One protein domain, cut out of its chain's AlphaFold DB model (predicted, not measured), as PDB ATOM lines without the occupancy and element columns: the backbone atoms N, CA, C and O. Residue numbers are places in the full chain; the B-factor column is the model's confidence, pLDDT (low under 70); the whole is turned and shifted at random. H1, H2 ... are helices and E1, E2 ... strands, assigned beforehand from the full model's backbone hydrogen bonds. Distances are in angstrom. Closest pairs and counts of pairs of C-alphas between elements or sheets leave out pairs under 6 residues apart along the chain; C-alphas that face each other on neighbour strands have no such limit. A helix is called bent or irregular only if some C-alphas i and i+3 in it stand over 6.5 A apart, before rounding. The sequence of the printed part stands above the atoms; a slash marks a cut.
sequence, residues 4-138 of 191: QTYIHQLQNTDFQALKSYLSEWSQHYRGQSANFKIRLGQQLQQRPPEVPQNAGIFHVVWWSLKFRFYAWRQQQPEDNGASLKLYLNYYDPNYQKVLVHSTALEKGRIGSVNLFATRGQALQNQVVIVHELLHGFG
ATOM      1  N   GLN A   4      64.905 152.071  48.667       92.12
ATOM      2  CA  GLN A   4      64.503 151.657  50.013       92.12
ATOM      3  C   GLN A   4      62.979 151.539  50.148       92.12
ATOM      4  O   GLN A   4      62.476 150.553  50.683       92.12
ATOM      5  N   THR A   5      62.226 152.509  49.618       92.19
ATOM      6  CA  THR A   5      60.759 152.442  49.611       92.19
ATOM      7  C   THR A   5      60.253 151.267  48.777       92.19
ATOM      8  O   THR A   5      59.256 150.658  49.145       92.19
ATOM      9  N   TYR A   6      60.918 150.936  47.665       94.19
ATOM     10  CA  TYR A   6      60.570 149.756  46.871       94.19
ATOM     11  C   TYR A   6      60.778 148.458  47.662       94.19
ATOM     12  O   TYR A   6      59.860 147.649  47.736       94.19
ATOM     13  N   ILE A   7      61.938 148.286  48.308       94.00
ATOM     14  CA  ILE A   7      62.247 147.081  49.094       94.00
ATOM     15  C   ILE A   7      61.237 146.882  50.233       94.00
ATOM     16  O   ILE A   7      60.745 145.775  50.413       94.00
ATOM     17  N   HIS A   8      60.863 147.944  50.955       93.69
ATOM     18  CA  HIS A   8      59.860 147.859  52.027       93.69
ATOM     19  C   HIS A   8      58.460 147.443  51.555       93.69
ATOM     20  O   HIS A   8      57.657 146.995  52.368       93.69
ATOM     21  N   GLN A   9      58.148 147.627  50.272       94.12
ATOM     22  CA  GLN A   9      56.858 147.250  49.697       94.12
ATOM     23  C   GLN A   9      56.827 145.802  49.200       94.12
ATOM     24  O   GLN A   9      55.743 145.329  48.877       94.12
ATOM     25  N   LEU A  10      57.974 145.117  49.132       95.06
ATOM     26  CA  LEU A  10      58.036 143.734  48.671       95.06
ATOM     27  C   LEU A  10      57.334 142.798  49.652       95.06
ATOM     28  O   LEU A  10      57.543 142.847  50.865       95.06
ATOM     29  N   GLN A  11      56.532 141.898  49.102       94.81
ATOM     30  CA  GLN A  11      55.769 140.908  49.844       94.81
ATOM     31  C   GLN A  11      55.963 139.522  49.231       94.81
ATOM     32  O   GLN A  11      56.285 139.368  48.056       94.81
ATOM     33  N   ASN A  12      55.708 138.469  50.014       92.31
ATOM     34  CA  ASN A  12      55.763 137.088  49.514       92.31
ATOM     35  C   ASN A  12      54.848 136.856  48.293       92.31
ATOM     36  O   ASN A  12      55.145 136.017  47.445       92.31
ATOM     37  N   THR A  13      53.740 137.594  48.197       93.44
ATOM     38  CA  THR A  13      52.787 137.531  47.080       93.44
ATOM     39  C   THR A  13      53.391 137.971  45.747       93.44
ATOM     40  O   THR A  13      53.026 137.405  44.718       93.44
ATOM     41  N   ASP A  14      54.368 138.882  45.757       93.19
ATOM     42  CA  ASP A  14      55.029 139.378  44.540       93.19
ATOM     43  C   ASP A  14      55.839 138.287  43.821       93.19
ATOM     44  O   ASP A  14      56.155 138.408  42.638       93.19
ATOM     45  N   PHE A  15      56.153 137.194  44.524       93.38
ATOM     46  CA  PHE A  15      56.935 136.069  44.014       93.38
ATOM     47  C   PHE A  15      56.078 134.840  43.670       93.38
ATOM     48  O   PHE A  15      56.618 133.793  43.315       93.38
ATOM     49  N   GLN A  16      54.743 134.934  43.731       93.06
ATOM     50  CA  GLN A  16      53.861 133.796  43.421       93.06
ATOM     51  C   GLN A  16      53.969 133.340  41.964       93.06
ATOM     52  O   GLN A  16      53.908 132.142  41.696       93.06
ATOM     53  N   ALA A  17      54.209 134.266  41.032       93.81
ATOM     54  CA  ALA A  17      54.395 133.939  39.620       93.81
ATOM     55  C   ALA A  17      55.567 132.966  39.390       93.81
ATOM     56  O   ALA A  17      55.456 132.068  38.560       93.81
ATOM     57  N   LEU A  18      56.646 133.074  40.178       95.44
ATOM     58  CA  LEU A  18      57.791 132.157  40.112       95.44
ATOM     59  C   LEU A  18      57.358 130.742  40.496       95.44
ATOM     60  O   LEU A  18      57.712 129.778  39.823       95.44
ATOM     61  N   LYS A  19      56.578 130.614  41.577       94.50
ATOM     62  CA  LYS A  19      56.057 129.325  42.040       94.50
ATOM     63  C   LYS A  19      55.154 128.696  40.980       94.50
ATOM     64  O   LYS A  19      55.331 127.518  40.677       94.50
ATOM     65  N   SER A  20      54.217 129.467  40.430       94.06
ATOM     66  CA  SER A  20      53.303 128.995  39.385       94.06
ATOM     67  C   SER A  20      54.067 128.529  38.150       94.06
ATOM     68  O   SER A  20      53.867 127.399  37.712       94.06
ATOM     69  N   TYR A  21      55.012 129.341  37.668       95.50
ATOM     70  CA  TYR A  21      55.863 129.010  36.526       95.50
ATOM     71  C   TYR A  21      56.647 127.711  36.757       95.50
ATOM     72  O   TYR A  21      56.588 126.787  35.950       95.50
ATOM     73  N   LEU A  22      57.349 127.596  37.888       94.94
ATOM     74  CA  LEU A  22      58.134 126.400  38.200       94.94
ATOM     75  C   LEU A  22      57.251 125.151  38.334       94.94
ATOM     76  O   LEU A  22      57.632 124.078  37.867       94.94
ATOM     77  N   SER A  23      56.066 125.284  38.939       94.19
ATOM     78  CA  SER A  23      55.102 124.187  39.063       94.19
ATOM     79  C   SER A  23      54.613 123.719  37.691       94.19
ATOM     80  O   SER A  23      54.663 122.521  37.411       94.19
ATOM     81  N   GLU A  24      54.209 124.644  36.821       94.06
ATOM     82  CA  GLU A  24      53.746 124.355  35.460       94.06
ATOM     83  C   GLU A  24      54.819 123.626  34.641       94.06
ATOM     84  O   GLU A  24      54.575 122.549  34.097       94.06
ATOM     85  N   TRP A  25      56.045 124.148  34.621       93.25
ATOM     86  CA  TRP A  25      57.126 123.517  33.867       93.25
ATOM     87  C   TRP A  25      57.573 122.189  34.478       93.25
ATOM     88  O   TRP A  25      57.936 121.267  33.748       93.25
ATOM     89  N   SER A  26      57.493 122.025  35.800       93.31
ATOM     90  CA  SER A  26      57.742 120.718  36.418       93.31
ATOM     91  C   SER A  26      56.699 119.673  36.006       93.31
ATOM     92  O   SER A  26      57.079 118.544  35.695       93.31
ATOM     93  N   GLN A  27      55.421 120.059  35.899       93.69
ATOM     94  CA  GLN A  27      54.364 119.206  35.353       93.69
ATOM     95  C   GLN A  27      54.665 118.836  33.903       93.69
ATOM     96  O   GLN A  27      54.561 117.667  33.545       93.69
ATOM     97  N   HIS A  28      55.080 119.810  33.092       91.69
ATOM     98  CA  HIS A  28      55.407 119.585  31.688       91.69
ATOM     99  C   HIS A  28      56.562 118.586  31.507       91.69
ATOM    100  O   HIS A  28      56.442 117.644  30.731       91.69
ATOM    101  N   TYR A  29      57.660 118.738  32.257       89.75
ATOM    102  CA  TYR A  29      58.854 117.898  32.086       89.75
ATOM    103  C   TYR A  29      58.833 116.579  32.865       89.75
ATOM    104  O   TYR A  29      59.540 115.645  32.492       89.75
ATOM    105  N   ARG A  30      58.093 116.493  33.977       91.56
ATOM    106  CA  ARG A  30      58.091 115.314  34.866       91.56
ATOM    107  C   ARG A  30      56.739 114.615  34.968       91.56
ATOM    108  O   ARG A  30      56.640 113.625  35.683       91.56
ATOM    109  N   GLY A  31      55.696 115.143  34.328       92.44
ATOM    110  CA  GLY A  31      54.327 114.636  34.447       92.44
ATOM    111  C   GLY A  31      53.658 114.919  35.797       92.44
ATOM    112  O   GLY A  31      52.530 114.482  36.011       92.44
ATOM    113  N   GLN A  32      54.320 115.649  36.704       90.69
ATOM    114  CA  GLN A  32      53.789 116.000  38.022       90.69
ATOM    115  C   GLN A  32      54.260 117.385  38.484       90.69
ATOM    116  O   GLN A  32      55.443 117.717  38.392       90.69
ATOM    117  N   SER A  33      53.329 118.174  39.017       89.31
ATOM    118  CA  SER A  33      53.597 119.476  39.627       89.31
ATOM    119  C   SER A  33      54.403 119.304  40.912       89.31
ATOM    120  O   SER A  33      53.923 118.739  41.896       89.31
ATOM    121  N   ALA A  34      55.631 119.809  40.922       89.69
ATOM    122  CA  ALA A  34      56.443 119.865  42.123       89.69
ATOM    123  C   ALA A  34      55.953 120.980  43.063       89.69
ATOM    124  O   ALA A  34      55.547 122.064  42.642       89.69
ATOM    125  N   ASN A  35      56.024 120.724  44.370       88.00
ATOM    126  CA  ASN A  35      55.627 121.699  45.380       88.00
ATOM    127  C   ASN A  35      56.790 122.646  45.710       88.00
ATOM    128  O   ASN A  35      57.637 122.339  46.552       88.00
ATOM    129  N   PHE A  36      56.819 123.811  45.065       91.50
ATOM    130  CA  PHE A  36      57.799 124.855  45.357       91.50
ATOM    131  C   PHE A  36      57.339 125.746  46.520       91.50
ATOM    132  O   PHE A  36      56.226 126.278  46.526       91.50
ATOM    133  N   LYS A  37      58.227 125.954  47.498       91.62
ATOM    134  CA  LYS A  37      58.060 126.941  48.574       91.62
ATOM    135  C   LYS A  37      59.052 128.078  48.348       91.62
ATOM    136  O   LYS A  37      60.256 127.858  48.423       91.62
ATOM    137  N   ILE A  38      58.539 129.275  48.083       92.38
ATOM    138  CA  ILE A  38      59.332 130.501  47.935       92.38
ATOM    139  C   ILE A  38      58.985 131.415  49.104       92.38
ATOM    140  O   ILE A  38      57.810 131.584  49.433       92.38
ATOM    141  N   ARG A  39      60.013 131.962  49.752       92.00
ATOM    142  CA  ARG A  39      59.891 132.881  50.882       92.00
ATOM    143  C   ARG A  39      60.816 134.067  50.663       92.00
ATOM    144  O   ARG A  39      61.988 133.880  50.349       92.00
ATOM    145  N   LEU A  40      60.280 135.266  50.843       93.06
ATOM    146  CA  LEU A  40      61.054 136.493  50.918       93.06
ATOM    147  C   LEU A  40      61.719 136.564  52.298       93.06
ATOM    148  O   LEU A  40      61.035 136.490  53.319       93.06
ATOM    149  N   GLY A  41      63.047 136.672  52.311       90.75
ATOM    150  CA  GLY A  41      63.823 136.887  53.533       90.75
ATOM    151  C   GLY A  41      63.763 138.336  54.018       90.75
ATOM    152  O   GLY A  41      63.255 139.222  53.331       90.75
ATOM    153  N   GLN A  42      64.319 138.583  55.203       90.94
ATOM    154  CA  GLN A  42      64.454 139.934  55.748       90.94
ATOM    155  C   GLN A  42      65.395 140.792  54.892       90.94
ATOM    156  O   GLN A  42      66.336 140.291  54.269       90.94
ATOM    157  N   GLN A  43      65.173 142.109  54.899       92.25
ATOM    158  CA  GLN A  43      66.104 143.039  54.269       92.25
ATOM    159  C   GLN A  43      67.469 142.983  54.971       92.25
ATOM    160  O   GLN A  43      67.566 143.137  56.189       92.25
ATOM    161  N   LEU A  44      68.536 142.850  54.182       91.19
ATOM    162  CA  LEU A  44      69.911 142.903  54.669       91.19
ATOM    163  C   LEU A  44      70.478 144.318  54.530       91.19
ATOM    164  O   LEU A  44      70.287 144.980  53.510       91.19
ATOM    165  N   GLN A  45      71.202 144.771  55.555       88.56
ATOM    166  CA  GLN A  45      71.873 146.080  55.555       88.56
ATOM    167  C   GLN A  45      73.223 146.038  54.833       88.56
ATOM    168  O   GLN A  45      73.654 147.015  54.223       88.56
ATOM    169  N   GLN A  46      73.898 144.891  54.889       89.25
ATOM    170  CA  GLN A  46      75.143 144.659  54.172       89.25
ATOM    171  C   GLN A  46      74.826 143.988  52.837       89.25
ATOM    172  O   GLN A  46      74.040 143.049  52.801       89.25
ATOM    173  N   ARG A  47      75.442 144.455  51.748       86.88
ATOM    174  CA  ARG A  47      75.320 143.821  50.428       86.88
ATOM    175  C   ARG A  47      76.235 142.594  50.313       86.88
ATOM    176  O   ARG A  47      77.291 142.575  50.958       86.88
ATOM    177  N   PRO A  48      75.875 141.597  49.482       88.38
ATOM    178  CA  PRO A  48      76.788 140.514  49.135       88.38
ATOM    179  C   PRO A  48      78.044 141.062  48.435       88.38
ATOM    180  O   PRO A  48      78.004 142.150  47.855       88.38
ATOM    181  N   PRO A  49      79.171 140.326  48.475       86.69
ATOM    182  CA  PRO A  49      80.369 140.713  47.741       86.69
ATOM    183  C   PRO A  49      80.072 140.793  46.240       86.69
ATOM    184  O   PRO A  49      79.520 139.855  45.662       86.69
ATOM    185  N   GLU A  50      80.472 141.896  45.611       81.50
ATOM    186  CA  GLU A  50      80.250 142.116  44.182       81.50
ATOM    187  C   GLU A  50      80.922 141.032  43.338       81.50
ATOM    188  O   GLU A  50      82.053 140.615  43.614       81.50
ATOM    189  N   VAL A  51      80.204 140.571  42.313       75.56
ATOM    190  CA  VAL A  51      80.732 139.610  41.345       75.56
ATOM    191  C   VAL A  51      81.861 140.298  40.571       75.56
ATOM    192  O   VAL A  51      81.636 141.365  39.992       75.56
ATOM    193  N   PRO A  52      83.083 139.741  40.560       72.62
ATOM    194  CA  PRO A  52      84.207 140.390  39.908       72.62
ATOM    195  C   PRO A  52      84.013 140.411  38.386       72.62
ATOM    196  O   PRO A  52      83.783 139.376  37.761       72.62
ATOM    197  N   GLN A  53      84.140 141.593  37.782       68.25
ATOM    198  CA  GLN A  53      84.094 141.771  36.329       68.25
ATOM    199  C   GLN A  53      85.484 141.481  35.741       68.25
ATOM    200  O   GLN A  53      86.479 141.996  36.245       68.25
ATOM    201  N   ASN A  54      85.568 140.662  34.685       61.00
ATOM    202  CA  ASN A  54      86.827 140.297  34.007       61.00
ATOM    203  C   ASN A  54      87.883 139.647  34.924       61.00
ATOM    204  O   ASN A  54      89.067 139.982  34.892       61.00
ATOM    205  N   ALA A  55      87.453 138.702  35.759       61.53
ATOM    206  CA  ALA A  55      88.315 138.028  36.722       61.53
ATOM    207  C   ALA A  55      88.911 136.724  36.169       61.53
ATOM    208  O   ALA A  55      88.191 135.840  35.710       61.53
ATOM    209  N   GLY A  56      90.230 136.554  36.302       69.50
ATOM    210  CA  GLY A  56      90.862 135.240  36.158       69.50
ATOM    211  C   GLY A  56      90.362 134.240  37.214       69.50
ATOM    212  O   GLY A  56      89.811 134.632  38.245       69.50
ATOM    213  N   ILE A  57      90.601 132.943  36.997       74.94
ATOM    214  CA  ILE A  57      90.055 131.836  37.813       74.94
ATOM    215  C   ILE A  57      90.271 132.040  39.326       74.94
ATOM    216  O   ILE A  57      89.351 131.828  40.115       74.94
ATOM    217  N   PHE A  58      91.449 132.515  39.745       76.62
ATOM    218  CA  PHE A  58      91.754 132.763  41.161       76.62
ATOM    219  C   PHE A  58      90.825 133.792  41.819       76.62
ATOM    220  O   PHE A  58      90.405 133.600  42.960       76.62
ATOM    221  N   HIS A  59      90.454 134.853  41.098       81.00
ATOM    222  CA  HIS A  59      89.535 135.872  41.605       81.00
ATOM    223  C   HIS A  59      88.124 135.307  41.786       81.00
ATOM    224  O   HIS A  59      87.475 135.605  42.786       81.00
ATOM    225  N   VAL A  60      87.672 134.443  40.869       79.25
ATOM    226  CA  VAL A  60      86.373 133.759  40.967       79.25
ATOM    227  C   VAL A  60      86.343 132.816  42.170       79.25
ATOM    228  O   VAL A  60      85.386 132.829  42.944       79.25
ATOM    229  N   VAL A  61      87.409 132.035  42.382       82.31
ATOM    230  CA  VAL A  61      87.526 131.143  43.547       82.31
ATOM    231  C   VAL A  61      87.492 131.948  44.844       82.31
ATOM    232  O   VAL A  61      86.692 131.641  45.732       82.31
ATOM    233  N   TRP A  62      88.297 133.007  44.940       86.19
ATOM    234  CA  TRP A  62      88.341 133.877  46.114       86.19
ATOM    235  C   TRP A  62      86.997 134.559  46.396       86.19
ATOM    236  O   TRP A  62      86.526 134.561  47.537       86.19
ATOM    237  N   TRP A  63      86.335 135.076  45.358       87.81
ATOM    238  CA  TRP A  63      84.982 135.613  45.473       87.81
ATOM    239  C   TRP A  63      83.996 134.552  45.971       87.81
ATOM    240  O   TRP A  63      83.232 134.825  46.893       87.81
ATOM    241  N   SER A  64      84.062 133.320  45.455       83.94
ATOM    242  CA  SER A  64      83.166 132.244  45.892       83.94
ATOM    243  C   SER A  64      83.310 131.933  47.388       83.94
ATOM    244  O   SER A  64      82.320 131.649  48.060       83.94
ATOM    245  N   LEU A  65      84.528 132.025  47.936       89.44
ATOM    246  CA  LEU A  65      84.786 131.849  49.367       89.44
ATOM    247  C   LEU A  65      84.219 133.016  50.179       89.44
ATOM    248  O   LEU A  65      83.506 132.783  51.156       89.44
ATOM    249  N   LYS A  66      84.453 134.261  49.740       91.00
ATOM    250  CA  LYS A  66      83.854 135.457  50.357       91.00
ATOM    251  C   LYS A  66      82.332 135.392  50.361       91.00
ATOM    252  O   LYS A  66      81.716 135.740  51.364       91.00
ATOM    253  N   PHE A  67      81.727 134.933  49.268       91.19
ATOM    254  CA  PHE A  67      80.278 134.857  49.154       91.19
ATOM    255  C   PHE A  67      79.690 133.769  50.055       91.19
ATOM    256  O   PHE A  67      78.697 134.018  50.733       91.19
ATOM    257  N   ARG A  68      80.345 132.605  50.169       90.00
ATOM    258  CA  ARG A  68      79.958 131.573  51.149       90.00
ATOM    259  C   ARG A  68      80.088 132.065  52.591       90.00
ATOM    260  O   ARG A  68      79.169 131.863  53.378       90.00
ATOM    261  N   PHE A  69      81.185 132.746  52.927       91.88
ATOM    262  CA  PHE A  69      81.374 133.340  54.255       91.88
ATOM    263  C   PHE A  69      80.300 134.388  54.570       91.88
ATOM    264  O   PHE A  69      79.709 134.376  55.648       91.88
ATOM    265  N   TYR A  70      80.004 135.262  53.606       93.12
ATOM    266  CA  TYR A  70      78.909 136.217  53.705       93.12
ATOM    267  C   TYR A  70      77.572 135.503  53.946       93.12
ATOM    268  O   TYR A  70      76.855 135.852  54.879       93.12
ATOM    269  N   ALA A  71      77.258 134.467  53.165       90.88
ATOM    270  CA  ALA A  71      75.997 133.742  53.286       90.88
ATOM    271  C   ALA A  71      75.833 133.019  54.632       90.88
ATOM    272  O   ALA A  71      74.720 132.961  55.156       90.88
ATOM    273  N   TRP A  72      76.927 132.500  55.198       90.94
ATOM    274  CA  TRP A  72      76.960 131.947  56.553       90.94
ATOM    275  C   TRP A  72      76.688 133.024  57.611       90.94
ATOM    276  O   TRP A  72      75.854 132.830  58.489       90.94
ATOM    277  N   ARG A  73      77.326 134.196  57.496       92.06
ATOM    278  CA  ARG A  73      77.136 135.307  58.443       92.06
ATOM    279  C   ARG A  73      75.723 135.896  58.405       92.06
ATOM    280  O   ARG A  73      75.245 136.375  59.426       92.06
ATOM    281  N   GLN A  74      75.079 135.889  57.240       90.75
ATOM    282  CA  GLN A  74      73.733 136.439  57.041       90.75
ATOM    283  C   GLN A  74      72.612 135.413  57.260       90.75
ATOM    284  O   GLN A  74      71.467 135.701  56.915       90.75
ATOM    285  N   GLN A  75      72.925 134.221  57.778       86.25
ATOM    286  CA  GLN A  75      71.954 133.145  57.949       86.25
ATOM    287  C   GLN A  75      70.785 133.580  58.842       86.25
ATOM    288  O   GLN A  75      70.985 134.046  59.962       86.25
ATOM    289  N   GLN A  76      69.566 133.405  58.334       82.94
ATOM    290  CA  GLN A  76      68.328 133.725  59.042       82.94
ATOM    291  C   GLN A  76      67.600 132.444  59.480       82.94
ATOM    292  O   GLN A  76      67.772 131.401  58.843       82.94
ATOM    293  N   PRO A  77      66.761 132.477  60.530       80.88
ATOM    294  CA  PRO A  77      65.935 131.328  60.913       80.88
ATOM    295  C   PRO A  77      65.057 130.799  59.765       80.88
ATOM    296  O   PRO A  77      64.867 129.589  59.630       80.88
ATOM    297  N   GLU A  78      64.559 131.691  58.907       77.38
ATOM    298  CA  GLU A  78      63.729 131.373  57.742       77.38
ATOM    299  C   GLU A  78      64.478 130.597  56.651       77.38
ATOM    300  O   GLU A  78      63.832 129.970  55.808       77.38
ATOM    301  N   ASP A  79      65.816 130.592  56.691       80.75
ATOM    302  CA  ASP A  79      66.662 129.836  55.766       80.75
ATOM    303  C   ASP A  79      66.618 128.325  56.032       80.75
ATOM    304  O   ASP A  79      67.083 127.535  55.205       80.75
ATOM    305  N   ASN A  80      66.112 127.898  57.194       81.31
ATOM    306  CA  ASN A  80      66.128 126.492  57.566       81.31
ATOM    307  C   ASN A  80      65.281 125.650  56.592       81.31
ATOM    308  O   ASN A  80      64.089 125.894  56.396       81.31
ATOM    309  N   GLY A  81      65.912 124.651  55.970       82.19
ATOM    310  CA  GLY A  81      65.303 123.804  54.942       82.19
ATOM    311  C   GLY A  81      65.265 124.407  53.530       82.19
ATOM    312  O   GLY A  81      64.734 123.763  52.623       82.19
ATOM    313  N   ALA A  82      65.822 125.603  53.302       89.12
ATOM    314  CA  ALA A  82      65.922 126.176  51.961       89.12
ATOM    315  C   ALA A  82      66.923 125.391  51.095       89.12
ATOM    316  O   ALA A  82      68.082 125.210  51.464       89.12
ATOM    317  N   SER A  83      66.492 124.948  49.909       91.50
ATOM    318  CA  SER A  83      67.367 124.244  48.957       91.50
ATOM    319  C   SER A  83      68.252 125.180  48.125       91.50
ATOM    320  O   SER A  83      69.187 124.704  47.486       91.50
ATOM    321  N   LEU A  84      67.935 126.480  48.102       92.12
ATOM    322  CA  LEU A  84      68.639 127.550  47.391       92.12
ATOM    323  C   LEU A  84      68.328 128.895  48.060       92.12
ATOM    324  O   LEU A  84      67.182 129.135  48.439       92.12
ATOM    325  N   LYS A  85      69.326 129.780  48.156       92.94
ATOM    326  CA  LYS A  85      69.153 131.170  48.603       92.94
ATOM    327  C   LYS A  85      69.571 132.157  47.519       92.94
ATOM    328  O   LYS A  85      70.662 132.046  46.970       92.94
ATOM    329  N   LEU A  86      68.726 133.143  47.238       93.44
ATOM    330  CA  LEU A  86      69.031 134.225  46.302       93.44
ATOM    331  C   LEU A  86      69.050 135.559  47.051       93.44
ATOM    332  O   LEU A  86      68.087 135.913  47.725       93.44
ATOM    333  N   TYR A  87      70.147 136.296  46.923       93.25
ATOM    334  CA  TYR A  87      70.313 137.644  47.449       93.25
ATOM    335  C   TYR A  87      69.911 138.640  46.364       93.25
ATOM    336  O   TYR A  87      70.579 138.740  45.336       93.25
ATOM    337  N   LEU A  88      68.799 139.341  46.579       93.88
ATOM    338  CA  LEU A  88      68.214 140.258  45.604       93.88
ATOM    339  C   LEU A  88      68.758 141.679  45.815       93.88
ATOM    340  O   LEU A  88      68.398 142.359  46.776       93.88
ATOM    341  N   ASN A  89      69.618 142.138  44.911       92.25
ATOM    342  CA  ASN A  89      70.192 143.480  44.919       92.25
ATOM    343  C   ASN A  89      69.360 144.397  44.020       92.25
ATOM    344  O   ASN A  89      69.427 144.310  42.795       92.25
ATOM    345  N   TYR A  90      68.581 145.290  44.626       92.06
ATOM    346  CA  TYR A  90      67.747 146.239  43.892       92.06
ATOM    347  C   TYR A  90      68.491 147.550  43.604       92.06
ATOM    348  O   TYR A  90      69.056 148.169  44.508       92.06
ATOM    349  N   TYR A  91      68.434 147.999  42.352       89.94
ATOM    350  CA  TYR A  91      69.043 149.234  41.859       89.94
ATOM    351  C   TYR A  91      67.981 150.171  41.288       89.94
ATOM    352  O   TYR A  91      67.006 149.731  40.679       89.94
ATOM    353  N   ASP A  92      68.169 151.476  41.462       85.44
ATOM    354  CA  ASP A  92      67.286 152.470  40.857       85.44
ATOM    355  C   ASP A  92      67.632 152.619  39.358       85.44
ATOM    356  O   ASP A  92      68.781 152.941  39.024       85.44
ATOM    357  N   PRO A  93      66.667 152.391  38.444       79.31
ATOM    358  CA  PRO A  93      66.886 152.440  36.996       79.31
ATOM    359  C   PRO A  93      67.352 153.815  36.486       79.31
ATOM    360  O   PRO A  93      67.929 153.904  35.402       79.31
ATOM    361  N   ASN A  94      67.108 154.891  37.245       73.50
ATOM    362  CA  ASN A  94      67.548 156.239  36.882       73.50
ATOM    363  C   ASN A  94      69.067 156.398  37.003       73.50
ATOM    364  O   ASN A  94      69.658 157.196  36.277       73.50
ATOM    365  N   TYR A  95      69.698 155.620  37.887       60.78
ATOM    366  CA  TYR A  95      71.141 155.658  38.132       60.78
ATOM    367  C   TYR A  95      71.876 154.494  37.463       60.78
ATOM    368  O   TYR A  95      73.045 154.629  37.113       60.78
ATOM    369  N   GLN A  96      71.195 153.370  37.230       58.53
ATOM    370  CA  GLN A  96      71.761 152.209  36.554       58.53
ATOM    371  C   GLN A  96      70.772 151.674  35.522       58.53
ATOM    372  O   GLN A  96      69.737 151.138  35.881       58.53
ATOM    373  N   LYS A  97      71.084 151.813  34.228       47.38
ATOM    374  CA  LYS A  97      70.201 151.372  33.128       47.38
ATOM    375  C   LYS A  97      70.419 149.915  32.714       47.38
ATOM    376  O   LYS A  97      69.545 149.315  32.097       47.38
ATOM    377  N   VAL A  98      71.588 149.363  33.037       57.53
ATOM    378  CA  VAL A  98      71.981 147.983  32.737       57.53
ATOM    379  C   VAL A  98      72.537 147.366  34.010       57.53
ATOM    380  O   VAL A  98      73.423 147.927  34.660       57.53
ATOM    381  N   LEU A  99      71.992 146.220  34.389       56.16
ATOM    382  CA  LEU A  99      72.456 145.482  35.552       56.16
ATOM    383  C   LEU A  99      73.667 144.648  35.139       56.16
ATOM    384  O   LEU A  99      73.662 144.003  34.091       56.16
ATOM    385  N   VAL A 100      74.721 144.697  35.953       57.06
ATOM    386  CA  VAL A 100      75.859 143.777  35.824       57.06
ATOM    387  C   VAL A 100      75.317 142.355  35.978       57.06
ATOM    388  O   VAL A 100      74.349 142.159  36.717       57.06
ATOM    389  N   HIS A 101      75.910 141.389  35.271       60.25
ATOM    390  CA  HIS A 101      75.417 140.011  35.215       60.25
ATOM    391  C   HIS A 101      75.156 139.471  36.632       60.25
ATOM    392  O   HIS A 101      76.001 139.598  37.524       60.25
ATOM    393  N   SER A 102      73.959 138.923  36.838       58.69
ATOM    394  CA  SER A 102      73.622 138.150  38.032       58.69
ATOM    395  C   SER A 102      74.403 136.829  38.010       58.69
ATOM    396  O   SER A 102      74.931 136.425  36.973       58.69
ATOM    397  N   THR A 103      74.605 136.196  39.164       59.66
ATOM    398  CA  THR A 103      75.354 134.931  39.223       59.66
ATOM    399  C   THR A 103      74.878 134.063  40.375       59.66
ATOM    400  O   THR A 103      74.889 134.490  41.536       59.66
ATOM    401  N   ALA A 104      74.566 132.802  40.082       57.16
ATOM    402  CA  ALA A 104      74.349 131.758  41.076       57.16
ATOM    403  C   ALA A 104      75.519 130.762  41.147       57.16
ATOM    404  O   ALA A 104      75.989 130.233  40.144       57.16
ATOM    405  N   LEU A 105      75.980 130.466  42.367       58.97
ATOM    406  CA  LEU A 105      76.912 129.376  42.635       58.97
ATOM    407  C   LEU A 105      76.129 128.071  42.804       58.97
ATOM    408  O   LEU A 105      75.564 127.807  43.869       58.97
ATOM    409  N   GLU A 106      76.172 127.215  41.782       58.94
ATOM    410  CA  GLU A 106      75.619 125.853  41.834       58.94
ATOM    411  C   GLU A 106      76.167 125.083  43.054       58.94
ATOM    412  O   GLU A 106      75.417 124.568  43.889       58.94
ATOM    413  N   LYS A 107      77.500 125.093  43.227       61.00
ATOM    414  CA  LYS A 107      78.204 124.509  44.380       61.00
ATOM    415  C   LYS A 107      78.146 125.450  45.585       61.00
ATOM    416  O   LYS A 107      79.094 126.181  45.883       61.00
ATOM    417  N   GLY A 108      77.012 125.423  46.268       65.06
ATOM    418  CA  GLY A 108      76.721 126.236  47.449       65.06
ATOM    419  C   GLY A 108      75.249 126.611  47.555       65.06
ATOM    420  O   GLY A 108      74.822 126.996  48.636       65.06
ATOM    421  N   ARG A 109      74.488 126.468  46.456       85.31
ATOM    422  CA  ARG A 109      73.066 126.821  46.378       85.31
ATOM    423  C   ARG A 109      72.815 128.234  46.927       85.31
ATOM    424  O   ARG A 109      71.870 128.469  47.680       85.31
ATOM    425  N   ILE A 110      73.674 129.175  46.531       89.00
ATOM    426  CA  ILE A 110      73.537 130.606  46.816       89.00
ATOM    427  C   ILE A 110      73.738 131.409  45.532       89.00
ATOM    428  O   ILE A 110      74.624 131.087  44.745       89.00
ATOM    429  N   GLY A 111      72.951 132.458  45.315       87.88
ATOM    430  CA  GLY A 111      73.095 133.333  44.152       87.88
ATOM    431  C   GLY A 111      72.869 134.797  44.479       87.88
ATOM    432  O   GLY A 111      72.191 135.123  45.449       87.88
ATOM    433  N   SER A 112      73.486 135.675  43.700       88.69
ATOM    434  CA  SER A 112      73.343 137.125  43.793       88.69
ATOM    435  C   SER A 112      72.648 137.611  42.530       88.69
ATOM    436  O   SER A 112      73.152 137.399  41.428       88.69
ATOM    437  N   VAL A 113      71.495 138.253  42.693       91.00
ATOM    438  CA  VAL A 113      70.620 138.655  41.592       91.00
ATOM    439  C   VAL A 113      70.473 140.163  41.599       91.00
ATOM    440  O   VAL A 113      69.970 140.734  42.561       91.00
ATOM    441  N   ASN A 114      70.898 140.813  40.528       90.19
ATOM    442  CA  ASN A 114      70.731 142.247  40.352       90.19
ATOM    443  C   ASN A 114      69.380 142.509  39.682       90.19
ATOM    444  O   ASN A 114      69.064 141.880  38.675       90.19
ATOM    445  N   LEU A 115      68.592 143.429  40.242       92.69
ATOM    446  CA  LEU A 115      67.210 143.725  39.850       92.69
ATOM    447  C   LEU A 115      66.937 145.234  39.861       92.69
ATOM    448  O   LEU A 115      67.645 146.002  40.512       92.69
ATOM    449  N   PHE A 116      65.867 145.673  39.195       92.56
ATOM    450  CA  PHE A 116      65.439 147.075  39.226       92.56
ATOM    451  C   PHE A 116      64.391 147.356  40.309       92.56
ATOM    452  O   PHE A 116      63.426 146.611  40.466       92.56
ATOM    453  N   ALA A 117      64.542 148.466  41.027       93.44
ATOM    454  CA  ALA A 117      63.680 148.899  42.127       93.44
ATOM    455  C   ALA A 117      62.454 149.705  41.647       93.44
ATOM    456  O   ALA A 117      62.229 150.842  42.060       93.44
ATOM    457  N   THR A 118      61.686 149.150  40.711       91.81
ATOM    458  CA  THR A 118      60.576 149.848  40.039       91.81
ATOM    459  C   THR A 118      59.488 148.868  39.631       91.81
ATOM    460  O   THR A 118      59.761 147.770  39.149       91.81
ATOM    461  N   ARG A 119      58.230 149.296  39.781       89.50
ATOM    462  CA  ARG A 119      57.053 148.485  39.439       89.50
ATOM    463  C   ARG A 119      56.994 148.124  37.956       89.50
ATOM    464  O   ARG A 119      56.565 147.023  37.632       89.50
ATOM    465  N   GLY A 120      57.471 149.003  37.071       90.81
ATOM    466  CA  GLY A 120      57.478 148.756  35.622       90.81
ATOM    467  C   GLY A 120      58.350 147.568  35.200       90.81
ATOM    468  O   GLY A 120      58.121 146.989  34.145       90.81
ATOM    469  N   GLN A 121      59.310 147.172  36.039       91.94
ATOM    470  CA  GLN A 121      60.237 146.070  35.786       91.94
ATOM    471  C   GLN A 121      60.001 144.891  36.733       91.94
ATOM    472  O   GLN A 121      60.772 143.937  36.711       91.94
ATOM    473  N   ALA A 122      58.940 144.911  37.551       93.38
ATOM    474  CA  ALA A 122      58.653 143.833  38.492       93.38
ATOM    475  C   ALA A 122      58.527 142.476  37.782       93.38
ATOM    476  O   ALA A 122      59.134 141.505  38.220       93.38
ATOM    477  N   LEU A 123      57.831 142.422  36.643       95.12
ATOM    478  CA  LEU A 123      57.674 141.190  35.863       95.12
ATOM    479  C   LEU A 123      58.982 140.744  35.190       95.12
ATOM    480  O   LEU A 123      59.329 139.566  35.221       95.12
ATOM    481  N   GLN A 124      59.774 141.682  34.670       93.88
ATOM    482  CA  GLN A 124      61.085 141.373  34.087       93.88
ATOM    483  C   GLN A 124      62.071 140.871  35.147       93.88
ATOM    484  O   GLN A 124      62.834 139.941  34.900       93.88
ATOM    485  N   ASN A 125      62.026 141.439  36.355       94.62
ATOM    486  CA  ASN A 125      62.805 140.972  37.496       94.62
ATOM    487  C   ASN A 125      62.490 139.504  37.820       94.62
ATOM    488  O   ASN A 125      63.402 138.754  38.154       94.62
ATOM    489  N   GLN A 126      61.231 139.070  37.695       95.88
ATOM    490  CA  GLN A 126      60.854 137.668  37.912       95.88
ATOM    491  C   GLN A 126      61.532 136.731  36.904       95.88
ATOM    492  O   GLN A 126      61.997 135.667  37.304       95.88
ATOM    493  N   VAL A 127      61.667 137.142  35.636       95.75
ATOM    494  CA  VAL A 127      62.415 136.388  34.611       95.75
ATOM    495  C   VAL A 127      63.866 136.189  35.039       95.75
ATOM    496  O   VAL A 127      64.356 135.061  35.040       95.75
ATOM    497  N   VAL A 128      64.531 137.264  35.481       93.56
ATOM    498  CA  VAL A 128      65.917 137.198  35.974       93.56
ATOM    499  C   VAL A 128      66.014 136.284  37.198       93.56
ATOM    500  O   VAL A 128      66.893 135.433  37.256       93.56
ATOM    501  N   ILE A 129      65.090 136.391  38.159       95.50
ATOM    502  CA  ILE A 129      65.107 135.537  39.355       95.50
ATOM    503  C   ILE A 129      64.958 134.057  38.985       95.50
ATOM    504  O   ILE A 129      65.682 133.231  39.537       95.50
ATOM    505  N   VAL A 130      64.048 133.701  38.071       96.06
ATOM    506  CA  VAL A 130      63.879 132.303  37.641       96.06
ATOM    507  C   VAL A 130      65.120 131.802  36.905       96.06
ATOM    508  O   VAL A 130      65.564 130.689  37.179       96.06
ATOM    509  N   HIS A 131      65.707 132.610  36.024       94.81
ATOM    510  CA  HIS A 131      66.943 132.267  35.316       94.81
ATOM    511  C   HIS A 131      68.082 131.926  36.295       94.81
ATOM    512  O   HIS A 131      68.645 130.831  36.259       94.81
ATOM    513  N   GLU A 132      68.338 132.808  37.263       91.31
ATOM    514  CA  GLU A 132      69.365 132.587  38.290       91.31
ATOM    515  C   GLU A 132      69.029 131.431  39.233       91.31
ATOM    516  O   GLU A 132      69.910 130.685  39.668       91.31
ATOM    517  N   LEU A 133      67.743 131.241  39.539       94.50
ATOM    518  CA  LEU A 133      67.284 130.092  40.308       94.50
ATOM    519  C   LEU A 133      67.667 128.789  39.606       94.50
ATOM    520  O   LEU A 133      68.205 127.884  40.245       94.50
ATOM    521  N   LEU A 134      67.424 128.700  38.297       93.06
ATOM    522  CA  LEU A 134      67.735 127.519  37.497       93.06
ATOM    523  C   LEU A 134      69.246 127.280  37.390       93.06
ATOM    524  O   LEU A 134      69.672 126.129  37.508       93.06
ATOM    525  N   HIS A 135      70.071 128.327  37.279       89.75
ATOM    526  CA  HIS A 135      71.529 128.195  37.426       89.75
ATOM    527  C   HIS A 135      71.928 127.620  38.783       89.75
ATOM    528  O   HIS A 135      72.768 126.722  38.863       89.75
ATOM    529  N   GLY A 136      71.269 128.068  39.854       88.94
ATOM    530  CA  GLY A 136      71.419 127.494  41.188       88.94
ATOM    531  C   GLY A 136      71.146 125.989  41.230       88.94
ATOM    532  O   GLY A 136      71.689 125.312  42.103       88.94
ATOM    533  N   PHE A 137      70.370 125.458  40.274       90.00
ATOM    534  CA  PHE A 137      70.073 124.038  40.067       90.00
ATOM    535  C   PHE A 137      70.892 123.336  38.968       90.00
ATOM    536  O   PHE A 137      70.668 122.150  38.730       90.00
ATOM    537  N   GLY A 138      71.881 124.010  38.376       88.81
ATOM    538  CA  GLY A 138      72.797 123.446  37.375       88.81
ATOM    539  C   GLY A 138      72.374 123.670  35.920       88.81
ATOM    540  O   GLY A 138      72.990 123.108  35.011       88.81
TER     541      GLY A 138
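What this domain is: This is residues 4 to 138 of the 191 residues of an uncharacterized protein of Enterobacteriaceae bacterium TzEc077 (UniProt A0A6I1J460). A small three-stranded sheet with helix H4 running along one of its faces makes the core, and helices H2 and H3 splay out at opposite ends of the longest axis, H2 packing on H4 and H3 grazing the sheet. A long stretch without a named element, residues 31 to 56, leads from H2 across to H3, and the short H1 grazes the sheet near the end of E1. The printed part has 135 residues, with four named helices and three named strands in the order H1 H2 H3 E1 E2 E3 H4; the sheet is mixed, in the order E1 E3 E2, and the class is mixed, helices and strands. The whole is compact, with a radius of gyration of the C-alphas of 15.3 A and spans of 42 by 34 by 30 A.

Where its parts are: Find C-alpha 4 at (64.503, 151.657, 50.013), where H1, residues 4 to 9, begins. H2, residues 12 to 30, runs 26.3 A, and H3, residues 57 to 73, runs 24.6 A from C-alpha 57 at (90.055, 131.836, 37.813). Next come E1, residues 85 to 91, 19.3 A; E2, residues 103 to 105; and E3, residues 110 to 116, 19.9 A. H4, residues 119 to 136, runs 25.5 A to C-alpha 136 at (71.419, 127.494, 41.188), with a kink of 27 degrees near residue 126. H2 and H4 are irregular: C-alphas 14 and 17 are 7.4 A apart, and C-alphas 120 and 123 are 7.6 A apart.

How they stand to each other: Look first at the inner strand E3. It is parallel to E1, with N 89 and O 113 at 2.8 A, within hydrogen-bond range. E2 and E3 form an antiparallel hairpin, with N 103 and O 112 at 2.9 A, also within that range. H4 is on this sheet, two layers with a helix on one face, at a height over the sheet of 8.4 A; it runs along the strands, at 18 degrees to E3 on the local plane. The closest C-alphas of E3 and H4 are those of Leu 115 and Asn 125, 5.7 A apart. H2, not on the sheet, touches H4 with residues 15 to 18 alone, at a steep tilt of 46 degrees, the same way; the closest C-alphas, of Leu 18 and Val 130, are 6.6 A apart. H3 only grazes the sheet with residues 64 to 71; the C-alphas of Ala 71 and Ile 110, its closest to E3, are 7.6 A apart. H1 only grazes it with residues 4 to 7, and H3 and H4 are apart. In H1 and H3 every O i to N i+4 pair is within hydrogen-bond range; H2 has 11 of 15 and H4 12 of 14.

The domain as a whole: The two C-alphas farthest apart, those of Gly 31 and Tyr 95, are 44.5 A apart. The printed part has no cut. The links H2 to H3, H3 to E1 and E1 to E2 are long. Mean pLDDT of the printed part is 85.9; look for values under 70 at residues 53 to 56 and 95 to 108.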